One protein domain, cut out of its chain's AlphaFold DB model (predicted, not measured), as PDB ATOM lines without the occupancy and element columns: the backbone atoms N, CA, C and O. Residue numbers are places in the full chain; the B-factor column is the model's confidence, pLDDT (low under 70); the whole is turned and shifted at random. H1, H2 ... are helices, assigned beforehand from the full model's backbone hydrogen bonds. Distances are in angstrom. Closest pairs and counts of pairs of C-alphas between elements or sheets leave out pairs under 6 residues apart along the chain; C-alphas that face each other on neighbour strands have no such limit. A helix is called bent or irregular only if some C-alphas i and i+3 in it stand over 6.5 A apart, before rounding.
ATOM      1  N   TYR A 104     176.786 204.084 104.957       97.25
ATOM      2  CA  TYR A 104     175.349 204.020 105.189       97.25
ATOM      3  C   TYR A 104     174.941 204.775 106.459       97.25
ATOM      4  O   TYR A 104     174.095 205.664 106.396       97.25
ATOM      5  N   GLU A 105     175.594 204.509 107.593       94.50
ATOM      6  CA  GLU A 105     175.316 205.199 108.861       94.50
ATOM      7  C   GLU A 105     175.482 206.721 108.737       94.50
ATOM      8  O   GLU A 105     174.622 207.483 109.188       94.50
ATOM      9  N   LYS A 106     176.548 207.180 108.069       92.56
ATOM     10  CA  LYS A 106     176.771 208.611 107.816       92.56
ATOM     11  C   LYS A 106     175.703 209.209 106.913       92.56
ATOM     12  O   LYS A 106     175.238 210.309 107.199       92.56
ATOM     13  N   HIS A 107     175.322 208.516 105.843       94.56
ATOM     14  CA  HIS A 107     174.274 208.986 104.943       94.56
ATOM     15  C   HIS A 107     172.941 209.093 105.679       94.56
ATOM     16  O   HIS A 107     172.284 210.121 105.575       94.56
ATOM     17  N   VAL A 108     172.573 208.105 106.497       96.94
ATOM     18  CA  VAL A 108     171.350 208.157 107.310       96.94
ATOM     19  C   VAL A 108     171.384 209.326 108.300       96.94
ATOM     20  O   VAL A 108     170.399 210.058 108.409       96.94
ATOM     21  N   GLU A 109     172.502 209.547 108.998       93.25
ATOM     22  CA  GLU A 109     172.657 210.675 109.931       93.25
ATOM     23  C   GLU A 109     172.549 212.030 109.204       93.25
ATOM     24  O   GLU A 109     171.831 212.923 109.655       93.25
ATOM     25  N   GLN A 110     173.193 212.167 108.042       94.62
ATOM     26  CA  GLN A 110     173.136 213.380 107.224       94.62
ATOM     27  C   GLN A 110     171.743 213.642 106.652       94.62
ATOM     28  O   GLN A 110     171.295 214.785 106.670       94.62
ATOM     29  N   GLN A 111     171.053 212.610 106.164       95.38
ATOM     30  CA  GLN A 111     169.696 212.742 105.637       95.38
ATOM     31  C   GLN A 111     168.733 213.202 106.730       95.38
ATOM     32  O   GLN A 111     167.999 214.166 106.529       95.38
ATOM     33  N   ARG A 112     168.809 212.607 107.928       94.31
ATOM     34  CA  ARG A 112     168.020 213.059 109.086       94.31
ATOM     35  C   ARG A 112     168.281 214.529 109.402       94.31
ATOM     36  O   ARG A 112     167.336 215.310 109.460       94.31
ATOM     37  N   LEU A 113     169.547 214.929 109.510       94.12
ATOM     38  CA  LEU A 113     169.900 216.324 109.775       94.12
ATOM     39  C   LEU A 113     169.380 217.272 108.681       94.12
ATOM     40  O   LEU A 113     168.834 218.324 108.997       94.12
ATOM     41  N   ARG A 114     169.503 216.903 107.400       93.12
ATOM     42  CA  ARG A 114     168.985 217.699 106.276       93.12
ATOM     43  C   ARG A 114     167.473 217.873 106.352       93.12
ATOM     44  O   ARG A 114     167.002 218.992 106.186       93.12
ATOM     45  N   THR A 115     166.733 216.803 106.648       91.69
ATOM     46  CA  THR A 115     165.273 216.879 106.816       91.69
ATOM     47  C   THR A 115     164.867 217.748 108.003       91.69
ATOM     48  O   THR A 115     163.879 218.469 107.926       91.69
ATOM     49  N   GLU A 116     165.638 217.738 109.092       92.06
ATOM     50  CA  GLU A 116     165.378 218.612 110.239       92.06
ATOM     51  C   GLU A 116     165.678 220.076 109.912       92.06
ATOM     52  O   GLU A 116     164.875 220.951 110.221       92.06
ATOM     53  N   ILE A 117     166.781 220.349 109.214       93.00
ATOM     54  CA  ILE A 117     167.121 221.703 108.764       93.00
ATOM     55  C   ILE A 117     166.070 222.233 107.786       93.00
ATOM     56  O   ILE A 117     165.629 223.369 107.939       93.00
ATOM     57  N   SER A 118     165.662 221.446 106.784       88.56
ATOM     58  CA  SER A 118     164.663 221.885 105.803       88.56
ATOM     59  C   SER A 118     163.312 222.148 106.463       88.56
ATOM     60  O   SER A 118     162.643 223.129 106.144       88.56
ATOM     61  N   PHE A 119     162.945 221.329 107.447       88.00
ATOM     62  CA  PHE A 119     161.751 221.532 108.249       88.00
ATOM     63  C   PHE A 119     161.787 222.846 109.039       88.00
ATOM     64  O   PHE A 119     160.837 223.627 108.970       88.00
ATOM     65  N   GLU A 120     162.880 223.133 109.750       88.12
ATOM     66  CA  GLU A 120     163.020 224.385 110.504       88.12
ATOM     67  C   GLU A 120     163.102 225.616 109.589       88.12
ATOM     68  O   GLU A 120     162.503 226.649 109.896       88.12
ATOM     69  N   LYS A 121     163.756 225.504 108.425       90.88
ATOM     70  CA  LYS A 121     163.767 226.565 107.405       90.88
ATOM     71  C   LYS A 121     162.354 226.899 106.929       90.88
ATOM     72  O   LYS A 121     161.955 228.058 107.008       90.88
ATOM     73  N   ARG A 122     161.557 225.887 106.560       88.88
ATOM     74  CA  ARG A 122     160.154 226.071 106.143       88.88
ATOM     75  C   ARG A 122     159.316 226.750 107.230       88.88
ATOM     76  O   ARG A 122     158.512 227.633 106.927       88.88
ATOM     77  N   LYS A 123     159.510 226.391 108.508       86.25
ATOM     78  CA  LYS A 123     158.836 227.081 109.626       86.25
ATOM     79  C   LYS A 123     159.240 228.553 109.719       86.25
ATOM     80  O   LYS A 123     158.367 229.405 109.884       86.25
ATOM     81  N   ALA A 124     160.537 228.849 109.634       91.50
ATOM     82  CA  ALA A 124     161.060 230.209 109.728       91.50
ATOM     83  C   ALA A 124     160.570 231.088 108.568       91.50
ATOM     84  O   ALA A 124     160.107 232.208 108.791       91.50
ATOM     85  N   GLU A 125     160.590 230.558 107.346       91.94
ATOM     86  CA  GLU A 125     160.066 231.223 106.152       91.94
ATOM     87  C   GLU A 125     158.571 231.503 106.279       91.94
ATOM     88  O   GLU A 125     158.130 232.633 106.061       91.94
ATOM     89  N   HIS A 126     157.783 230.511 106.707       89.19
ATOM     90  CA  HIS A 126     156.357 230.709 106.932       89.19
ATOM     91  C   HIS A 126     156.096 231.785 107.995       89.19
ATOM     92  O   HIS A 126     155.247 232.651 107.791       89.19
ATOM     93  N   PHE A 127     156.834 231.777 109.109       90.69
ATOM     94  CA  PHE A 127     156.713 232.813 110.133       90.69
ATOM     95  C   PHE A 127     157.034 234.204 109.573       90.69
ATOM     96  O   PHE A 127     156.234 235.122 109.753       90.69
ATOM     97  N   SER A 128     158.132 234.342 108.822       93.62
ATOM     98  CA  SER A 128     158.505 235.595 108.153       93.62
ATOM     99  C   SER A 128     157.383 236.104 107.240       93.62
ATOM    100  O   SER A 128     156.925 237.240 107.370       93.62
ATOM    101  N   GLN A 129     156.828 235.224 106.397       91.44
ATOM    102  CA  GLN A 129     155.709 235.565 105.514       91.44
ATOM    103  C   GLN A 129     154.455 236.007 106.286       91.44
ATOM    104  O   GLN A 129     153.729 236.889 105.821       91.44
ATOM    105  N   GLN A 130     154.154 235.401 107.440       87.81
ATOM    106  CA  GLN A 130     152.995 235.788 108.252       87.81
ATOM    107  C   GLN A 130     153.203 237.130 108.961       87.81
ATOM    108  O   GLN A 130     152.265 237.929 109.021       87.81
ATOM    109  N   VAL A 131     154.417 237.412 109.440       94.19
ATOM    110  CA  VAL A 131     154.771 238.719 110.012       94.19
ATOM    111  C   VAL A 131     154.625 239.813 108.955       94.19
ATOM    112  O   VAL A 131     153.913 240.790 109.191       94.19
ATOM    113  N   GLU A 132     155.181 239.615 107.756       91.50
ATOM    114  CA  GLU A 132     155.036 240.570 106.654       91.50
ATOM    115  C   GLU A 132     153.570 240.804 106.265       91.50
ATOM    116  O   GLU A 132     153.151 241.946 106.054       91.50
ATOM    117  N   LYS A 133     152.760 239.739 106.172       88.50
ATOM    118  CA  LYS A 133     151.316 239.860 105.910       88.50
ATOM    119  C   LYS A 133     150.625 240.666 107.008       88.50
ATOM    120  O   LYS A 133     149.835 241.552 106.688       88.50
ATOM    121  N   GLY A 134     150.947 240.404 108.274       88.75
ATOM    122  CA  GLY A 134     150.429 241.147 109.421       88.75
ATOM    123  C   GLY A 134     150.773 242.638 109.366       88.75
ATOM    124  O   GLY A 134     149.896 243.477 109.561       88.75
ATOM    125  N   GLU A 135     152.013 242.994 109.028       89.69
ATOM    126  CA  GLU A 135     152.414 244.394 108.849       89.69
ATOM    127  C   GLU A 135     151.699 245.072 107.678       89.69
ATOM    128  O   GLU A 135     151.249 246.215 107.796       89.69
ATOM    129  N   ARG A 136     151.563 244.377 106.539       86.19
ATOM    130  CA  ARG A 136     150.825 244.893 105.376       86.19
ATOM    131  C   ARG A 136     149.360 245.149 105.725       86.19
ATOM    132  O   ARG A 136     148.830 246.191 105.337       86.19
ATOM    133  N   LEU A 137     148.733 244.243 106.480       82.06
ATOM    134  CA  LEU A 137     147.362 244.400 106.969       82.06
ATOM    135  C   LEU A 137     147.238 245.594 107.922       82.06
ATOM    136  O   LEU A 137     146.362 246.421 107.699       82.06
ATOM    137  N   LYS A 138     148.155 245.768 108.884       83.75
ATOM    138  CA  LYS A 138     148.184 246.945 109.780       83.75
ATOM    139  C   LYS A 138     148.336 248.272 109.024       83.75
ATOM    140  O   LYS A 138     147.623 249.235 109.287       83.75
ATOM    141  N   LYS A 139     149.225 248.336 108.025       87.62
ATOM    142  CA  LYS A 139     149.409 249.540 107.185       87.62
ATOM    143  C   LYS A 139     148.196 249.832 106.311       87.62
ATOM    144  O   LYS A 139     147.870 250.988 106.033       87.62
ATOM    145  N   LEU A 140     147.552 248.791 105.790       79.12
ATOM    146  CA  LEU A 140     146.260 248.952 105.135       79.12
ATOM    147  C   LEU A 140     145.224 249.436 106.150       79.12
ATOM    148  O   LEU A 140     144.366 250.247 105.794       79.12
ATOM    149  N   GLU A 141     145.370 249.009 107.408       78.25
ATOM    150  CA  GLU A 141     144.414 249.309 108.448       78.25
ATOM    151  C   GLU A 141     144.305 250.794 108.772       78.25
ATOM    152  O   GLU A 141     143.269 251.455 108.628       78.25
ATOM    153  N   GLU A 142     145.460 251.371 109.041       81.88
ATOM    154  CA  GLU A 142     145.601 252.801 109.244       81.88
ATOM    155  C   GLU A 142     145.115 253.618 108.034       81.88
ATOM    156  O   GLU A 142     144.526 254.688 108.201       81.88
ATOM    157  N   ARG A 143     145.323 253.129 106.800       78.25
ATOM    158  CA  ARG A 143     144.891 253.830 105.577       78.25
ATOM    159  C   ARG A 143     143.375 253.860 105.410       78.25
ATOM    160  O   ARG A 143     142.846 254.906 105.034       78.25
ATOM    161  N   VAL A 144     142.677 252.749 105.653       74.50
ATOM    162  CA  VAL A 144     141.207 252.724 105.535       74.50
ATOM    163  C   VAL A 144     140.579 253.506 106.688       74.50
ATOM    164  O   VAL A 144     139.681 254.298 106.420       74.50
ATOM    165  N   LEU A 145     141.109 253.400 107.921       69.38
ATOM    166  CA  LEU A 145     140.615 254.174 109.075       69.38
ATOM    167  C   LEU A 145     140.677 255.688 108.815       69.38
ATOM    168  O   LEU A 145     139.716 256.398 109.098       69.38
ATOM    169  N   LYS A 146     141.779 256.167 108.217       70.19
ATOM    170  CA  LYS A 146     141.969 257.578 107.838       70.19
ATOM    171  C   LYS A 146     141.033 258.053 106.720       70.19
ATOM    172  O   LYS A 146     140.710 259.234 106.681       70.19
ATOM    173  N   LYS A 147     140.633 257.176 105.788       67.75
ATOM    174  CA  LYS A 147     139.815 257.548 104.615       67.75
ATOM    175  C   LYS A 147     138.308 257.468 104.862       67.75
ATOM    176  O   LYS A 147     137.570 258.249 104.277       67.75
ATOM    177  N   SER A 148     137.843 256.538 105.691       53.09
ATOM    178  CA  SER A 148     136.436 256.421 106.098       53.09
ATOM    179  C   SER A 148     136.317 255.326 107.159       53.09
ATOM    180  O   SER A 148     136.851 254.237 106.959       53.09
ATOM    181  N   GLY A 149     135.603 255.569 108.261       58.03
ATOM    182  CA  GLY A 149     135.474 254.668 109.422       58.03
ATOM    183  C   GLY A 149     134.755 253.323 109.196       58.03
ATOM    184  O   GLY A 149     134.111 252.811 110.106       58.03
ATOM    185  N   LEU A 150     134.834 252.721 108.009       59.09
ATOM    186  CA  LEU A 150     134.181 251.460 107.647       59.09
ATOM    187  C   LEU A 150     135.183 250.296 107.596       59.09
ATOM    188  O   LEU A 150     135.349 249.618 106.586       59.09
ATOM    189  N   TRP A 151     135.799 250.022 108.746       52.56
ATOM    190  CA  TRP A 151     136.626 248.833 109.003       52.56
ATOM    191  C   TRP A 151     135.875 247.507 108.813       52.56
ATOM    192  O   TRP A 151     136.423 246.511 108.335       52.56
ATOM    193  N   LYS A 152     134.571 247.511 109.117       54.19
ATOM    194  CA  LYS A 152     133.707 246.321 109.122       54.19
ATOM    195  C   LYS A 152     133.574 245.614 107.768       54.19
ATOM    196  O   LYS A 152     133.370 244.405 107.752       54.19
ATOM    197  N   ARG A 153     133.690 246.322 106.635       50.06
ATOM    198  CA  ARG A 153     133.464 245.722 105.302       50.06
ATOM    199  C   ARG A 153     134.686 244.963 104.772       50.06
ATOM    200  O   ARG A 153     134.524 244.028 103.999       50.06
ATOM    201  N   TYR A 154     135.887 245.331 105.225       53.91
ATOM    202  CA  TYR A 154     137.137 244.676 104.826       53.91
ATOM    203  C   TYR A 154     137.391 243.387 105.625       53.91
ATOM    204  O   TYR A 154     137.794 242.371 105.061       53.91
ATOM    205  N   LEU A 155     137.045 243.395 106.920       52.44
ATOM    206  CA  LEU A 155     137.133 242.225 107.802       52.44
ATOM    207  C   LEU A 155     136.313 241.027 107.275       52.44
ATOM    208  O   LEU A 155     136.699 239.878 107.462       52.44
ATOM    209  N   MET A 156     135.202 241.293 106.577       44.91
ATOM    210  CA  MET A 156     134.278 240.260 106.102       44.91
ATOM    211  C   MET A 156     134.760 239.521 104.835       44.91
ATOM    212  O   MET A 156     134.391 238.364 104.637       44.91
ATOM    213  N   GLN A 157     135.610 240.145 104.005       50.56
ATOM    214  CA  GLN A 157     136.210 239.508 102.817       50.56
ATOM    215  C   GLN A 157     137.376 238.572 103.165       50.56
ATOM    216  O   GLN A 157     137.634 237.615 102.441       50.56
ATOM    217  N   HIS A 158     138.029 238.792 104.308       50.16
ATOM    218  CA  HIS A 158     139.050 237.906 104.867       50.16
ATOM    219  C   HIS A 158     138.441 236.773 105.710       50.16
ATOM    220  O   HIS A 158     138.998 236.389 106.738       50.16
ATOM    221  N   HIS A 159     137.324 236.182 105.273       47.72
ATOM    222  CA  HIS A 159     137.006 234.822 105.703       47.72
ATOM    223  C   HIS A 159     138.154 233.930 105.232       47.72
ATOM    224  O   HIS A 159     138.227 233.532 104.069       47.72
ATOM    225  N   GLN A 160     139.101 233.674 106.133       50.03
ATOM    226  CA  GLN A 160     140.157 232.702 105.935       50.03
ATOM    227  C   GLN A 160     139.448 231.401 105.560       50.03
ATOM    228  O   GLN A 160     138.712 230.845 106.377       50.03
ATOM    229  N   LYS A 161     139.586 230.947 104.305       46.31
ATOM    230  CA  LYS A 161     139.108 229.613 103.932       46.31
ATOM    231  C   LYS A 161     139.699 228.667 104.971       46.31
ATOM    232  O   LYS A 161     140.921 228.649 105.121       46.31
ATOM    233  N   LYS A 162     138.855 227.949 105.725       45.69
ATOM    234  CA  LYS A 162     139.314 226.906 106.650       45.69
ATOM    235  C   LYS A 162     140.213 225.980 105.826       45.69
ATOM    236  O   LYS A 162     139.729 225.266 104.956       45.69
ATOM    237  N   VAL A 163     141.525 226.054 106.049       51.66
ATOM    238  CA  VAL A 163     142.539 225.326 105.259       51.66
ATOM    239  C   VAL A 163     142.418 223.810 105.487       51.66
ATOM    240  O   VAL A 163     142.953 223.005 104.732       51.66
ATOM    241  N   ILE A 164     141.662 223.405 106.510       51.09
ATOM    242  CA  ILE A 164     141.548 222.030 106.970       51.09
ATOM    243  C   ILE A 164     140.073 221.625 106.928       51.09
ATOM    244  O   ILE A 164     139.241 222.180 107.643       51.09
ATOM    245  N   ASN A 165     139.765 220.640 106.083       55.62
ATOM    246  CA  ASN A 165     138.511 219.892 106.141       55.62
ATOM    247  C   ASN A 165     138.435 219.224 107.525       55.62
ATOM    248  O   ASN A 165     139.417 218.604 107.926       55.62
ATOM    249  N   GLU A 166     137.330 219.328 108.263       56.88
ATOM    250  CA  GLU A 166     137.248 218.870 109.668       56.88
ATOM    251  C   GLU A 166     137.642 217.381 109.826       56.88
ATOM    252  O   GLU A 166     138.367 217.021 110.753       56.88
ATOM    253  N   ASN A 167     137.373 216.564 108.802       56.62
ATOM    254  CA  ASN A 167     137.803 215.162 108.699       56.62
ATOM    255  C   ASN A 167     139.340 214.958 108.659       56.62
ATOM    256  O   ASN A 167     139.844 213.917 109.077       56.62
ATOM    257  N   LYS A 168     140.117 215.929 108.154       53.78
ATOM    258  CA  LYS A 168     141.597 215.907 108.179       53.78
ATOM    259  C   LYS A 168     142.149 216.258 109.565       53.78
ATOM    260  O   LYS A 168     143.199 215.743 109.941       53.78
ATOM    261  N   LEU A 169     141.441 217.094 110.328       52.47
ATOM    262  CA  LEU A 169     141.837 217.502 111.678       52.47
ATOM    263  C   LEU A 169     141.693 216.343 112.677       52.47
ATOM    264  O   LEU A 169     142.537 216.155 113.551       52.47
ATOM    265  N   GLU A 170     140.661 215.516 112.519       56.69
ATOM    266  CA  GLU A 170     140.487 214.310 113.335       56.69
ATOM    267  C   GLU A 170     141.569 213.260 113.057       56.69
ATOM    268  O   GLU A 170     142.118 212.685 113.996       56.69
ATOM    269  N   LYS A 171     141.984 213.113 111.791       55.34
ATOM    270  CA  LYS A 171     143.139 212.284 111.409       55.34
ATOM    271  C   LYS A 171     144.449 212.766 112.046       55.34
ATOM    272  O   LYS A 171     145.262 211.943 112.448       55.34
ATOM    273  N   SER A 172     144.639 214.081 112.196       51.31
ATOM    274  CA  SER A 172     145.824 214.632 112.875       51.31
ATOM    275  C   SER A 172     145.817 214.459 114.392       51.31
ATOM    276  O   SER A 172     146.882 214.338 114.980       51.31
ATOM    277  N   LYS A 173     144.645 214.385 115.038       56.09
ATOM    278  CA  LYS A 173     144.556 214.134 116.489       56.09
ATOM    279  C   LYS A 173     145.003 212.715 116.871       56.09
ATOM    280  O   LYS A 173     145.310 212.477 118.034       56.09
ATOM    281  N   GLN A 174     145.042 211.788 115.911       56.28
ATOM    282  CA  GLN A 174     145.525 210.416 116.098       56.28
ATOM    283  C   GLN A 174     147.036 210.248 115.854       56.28
ATOM    284  O   GLN A 174     147.595 209.230 116.254       56.28
ATOM    285  N   LEU A 175     147.712 211.220 115.229       51.44
ATOM    286  CA  LEU A 175     149.144 211.157 114.918       51.44
ATOM    287  C   LEU A 175     149.928 211.983 115.940       51.44
ATOM    288  O   LEU A 175     149.753 213.190 116.065       51.44
ATOM    289  N   SER A 176     150.804 211.321 116.689       51.88
ATOM    290  CA  SER A 176     151.520 211.877 117.844       51.88
ATOM    291  C   SER A 176     152.696 212.808 117.500       51.88
ATOM    292  O   SER A 176     153.459 213.178 118.392       51.88
ATOM    293  N   GLY A 177     152.868 213.204 116.234       58.66
ATOM    294  CA  GLY A 177     154.021 213.970 115.762       58.66
ATOM    295  C   GLY A 177     153.681 215.382 115.283       58.66
ATOM    296  O   GLY A 177     153.075 215.564 114.232       58.66
ATOM    297  N   GLU A 178     154.193 216.402 115.976       62.06
ATOM    298  CA  GLU A 178     154.198 217.807 115.520       62.06
ATOM    299  C   GLU A 178     154.870 217.962 114.132       62.06
ATOM    300  O   GLU A 178     154.490 218.821 113.333       62.06
ATOM    301  N   LYS A 179     155.817 217.064 113.806       59.66
ATOM    302  CA  LYS A 179     156.467 216.936 112.488       59.66
ATOM    303  C   LYS A 179     155.490 216.508 111.381       59.66
ATOM    304  O   LYS A 179     155.491 217.123 110.316       59.66
ATOM    305  N   ASP A 180     154.613 215.543 111.654       62.38
ATOM    306  CA  ASP A 180     153.640 215.018 110.681       62.38
ATOM    307  C   ASP A 180     152.531 216.038 110.395       62.38
ATOM    308  O   ASP A 180     152.102 216.215 109.254       62.38
ATOM    309  N   PHE A 181     152.107 216.773 111.426       59.97
ATOM    310  CA  PHE A 181     151.145 217.864 111.283       59.97
ATOM    311  C   PHE A 181     151.695 218.980 110.389       59.97
ATOM    312  O   PHE A 181     151.026 219.414 109.454       59.97
ATOM    313  N   LEU A 182     152.932 219.418 110.624       61.72
ATOM    314  CA  LEU A 182     153.555 220.475 109.830       61.72
ATOM    315  C   LEU A 182     153.911 220.005 108.408       61.72
ATOM    316  O   LEU A 182     153.741 220.775 107.464       61.72
ATOM    317  N   GLN A 183     154.300 218.741 108.215       63.66
ATOM    318  CA  GLN A 183     154.456 218.155 106.879       63.66
ATOM    319  C   GLN A 183     153.127 218.127 106.109       63.66
ATOM    320  O   GLN A 183     153.105 218.404 104.916       63.66
ATOM    321  N   MET A 184     152.003 217.879 106.781       59.50
ATOM    322  CA  MET A 184     150.673 217.914 106.165       59.50
ATOM    323  C   MET A 184     150.169 219.345 105.888       59.50
ATOM    324  O   MET A 184     149.470 219.566 104.900       59.50
ATOM    325  N   ILE A 185     150.513 220.317 106.743       60.78
ATOM    326  CA  ILE A 185     150.153 221.740 106.586       60.78
ATOM    327  C   ILE A 185     150.917 222.383 105.420       60.78
ATOM    328  O   ILE A 185     150.339 223.182 104.683       60.78
ATOM    329  N   PHE A 186     152.193 222.031 105.237       60.00
ATOM    330  CA  PHE A 186     153.065 222.646 104.229       60.00
ATOM    331  C   PHE A 186     153.308 221.782 102.981       60.00
ATOM    332  O   PHE A 186     153.615 222.331 101.933       60.00
ATOM    333  N   GLY A 187     153.124 220.460 103.045       44.72
ATOM    334  CA  GLY A 187     153.340 219.536 101.918       44.72
ATOM    335  C   GLY A 187     152.229 219.530 100.861       44.72
ATOM    336  O   GLY A 187     152.350 218.876  99.834       44.72
ATOM    337  N   GLY A 188     151.132 220.266 101.074       43.72
ATOM    338  CA  GLY A 188     150.015 220.353 100.122       43.72
ATOM    339  C   GLY A 188     150.253 221.258  98.904       43.72
ATOM    340  O   GLY A 188     149.330 221.436  98.116       43.72
ATOM    341  N   LYS A 189     151.440 221.862  98.769       43.81
ATOM    342  CA  LYS A 189     151.779 222.845  97.722       43.81
ATOM    343  C   LYS A 189     152.776 222.341  96.669       43.81
ATOM    344  O   LYS A 189     153.248 223.122  95.856       43.81
ATOM    345  N   GLU A 190     153.066 221.043  96.641       44.69
ATOM    346  CA  GLU A 190     154.151 220.497  95.813       44.69
ATOM    347  C   GLU A 190     153.844 220.360  94.309       44.69
ATOM    348  O   GLU A 190     154.754 220.059  93.549       44.69
ATOM    349  N   GLU A 191     152.617 220.575  93.820       41.97
ATOM    350  CA  GLU A 191     152.356 220.427  92.371       41.97
ATOM    351  C   GLU A 191     152.810 221.626  91.524       41.97
ATOM    352  O   GLU A 191     153.149 221.422  90.366       41.97
TER     353      GLU A 191
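Overview. This is residues 104 to 191 of the 249 residues of the protein "Activator of basal transcription 1" of Meloidogyne enterolobii (UniProt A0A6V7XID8). One long, straight helix, H1, makes nearly the whole length of the printed part, and from residue 148 on the backbone folds back along one side of H1 as a loose, open arm with three short helices, H2, H3 and H4. The returning chain stays clear of H1 over residues 155 to 162, and its last helix, H4, ends it crosswise to H1 and near it. The printed part has 88 residues with four named helices, H1 to H4 in chain order, and no named strand; its class is all helix. It is extended, with a radius of gyration of the C-alphas of 19.2 A and spans of 65 by 29 by 25 A.

Along the chain. H1 is residues 104 to 147, from C-alpha 104 at (175.349, 204.020, 105.189) to C-alpha 147 at (139.815, 257.548, 104.615), 64.3 A. H2 is residues 152 to 155, 5.5 A long. H3 is residues 166 to 173, 11.1 A long. H4 is residues 178 to 191, 23.4 A long, ending at C-alpha 191 at (152.356, 220.427, 92.371). H4 is irregular: C-alphas 188 and 191 are 8.1 A apart.

Arrangement. H1 touches no helix. H1 and H4 are near each other, with 11 pairs of C-alphas within 10 A. H3 and H4 are close but not clearly touching, the closest C-alphas being those of Ser 172 and Phe 181, 6.4 A apart; they run opposite ways at a steep tilt of 44 degrees. H2 is apart from H1, H3 and H4, and H1 is apart from H3. Every O i to N i+4 pair is within hydrogen-bond range in H1, against 3 of 4 in H3 and 6 of 10 in H4; H2 is too short for such a pair.

Size, cuts and confidence. The two C-alphas farthest apart are those of Tyr 104 and Ser 148, 65.3 A. Residues 104 to 115 and 127 to 140, which belong to H1, stand free, and so do residues 145 to 150, of which 145 to 147 belong to H1, and residues 155 to 162. The printed part has no cut. The links H1 to H2 and H3 to H4 are tight, H2 to H3 is short, and no link is long. The mean pLDDT of the printed part is 70.8; residue 145 and residues 147 to 191 are under 70.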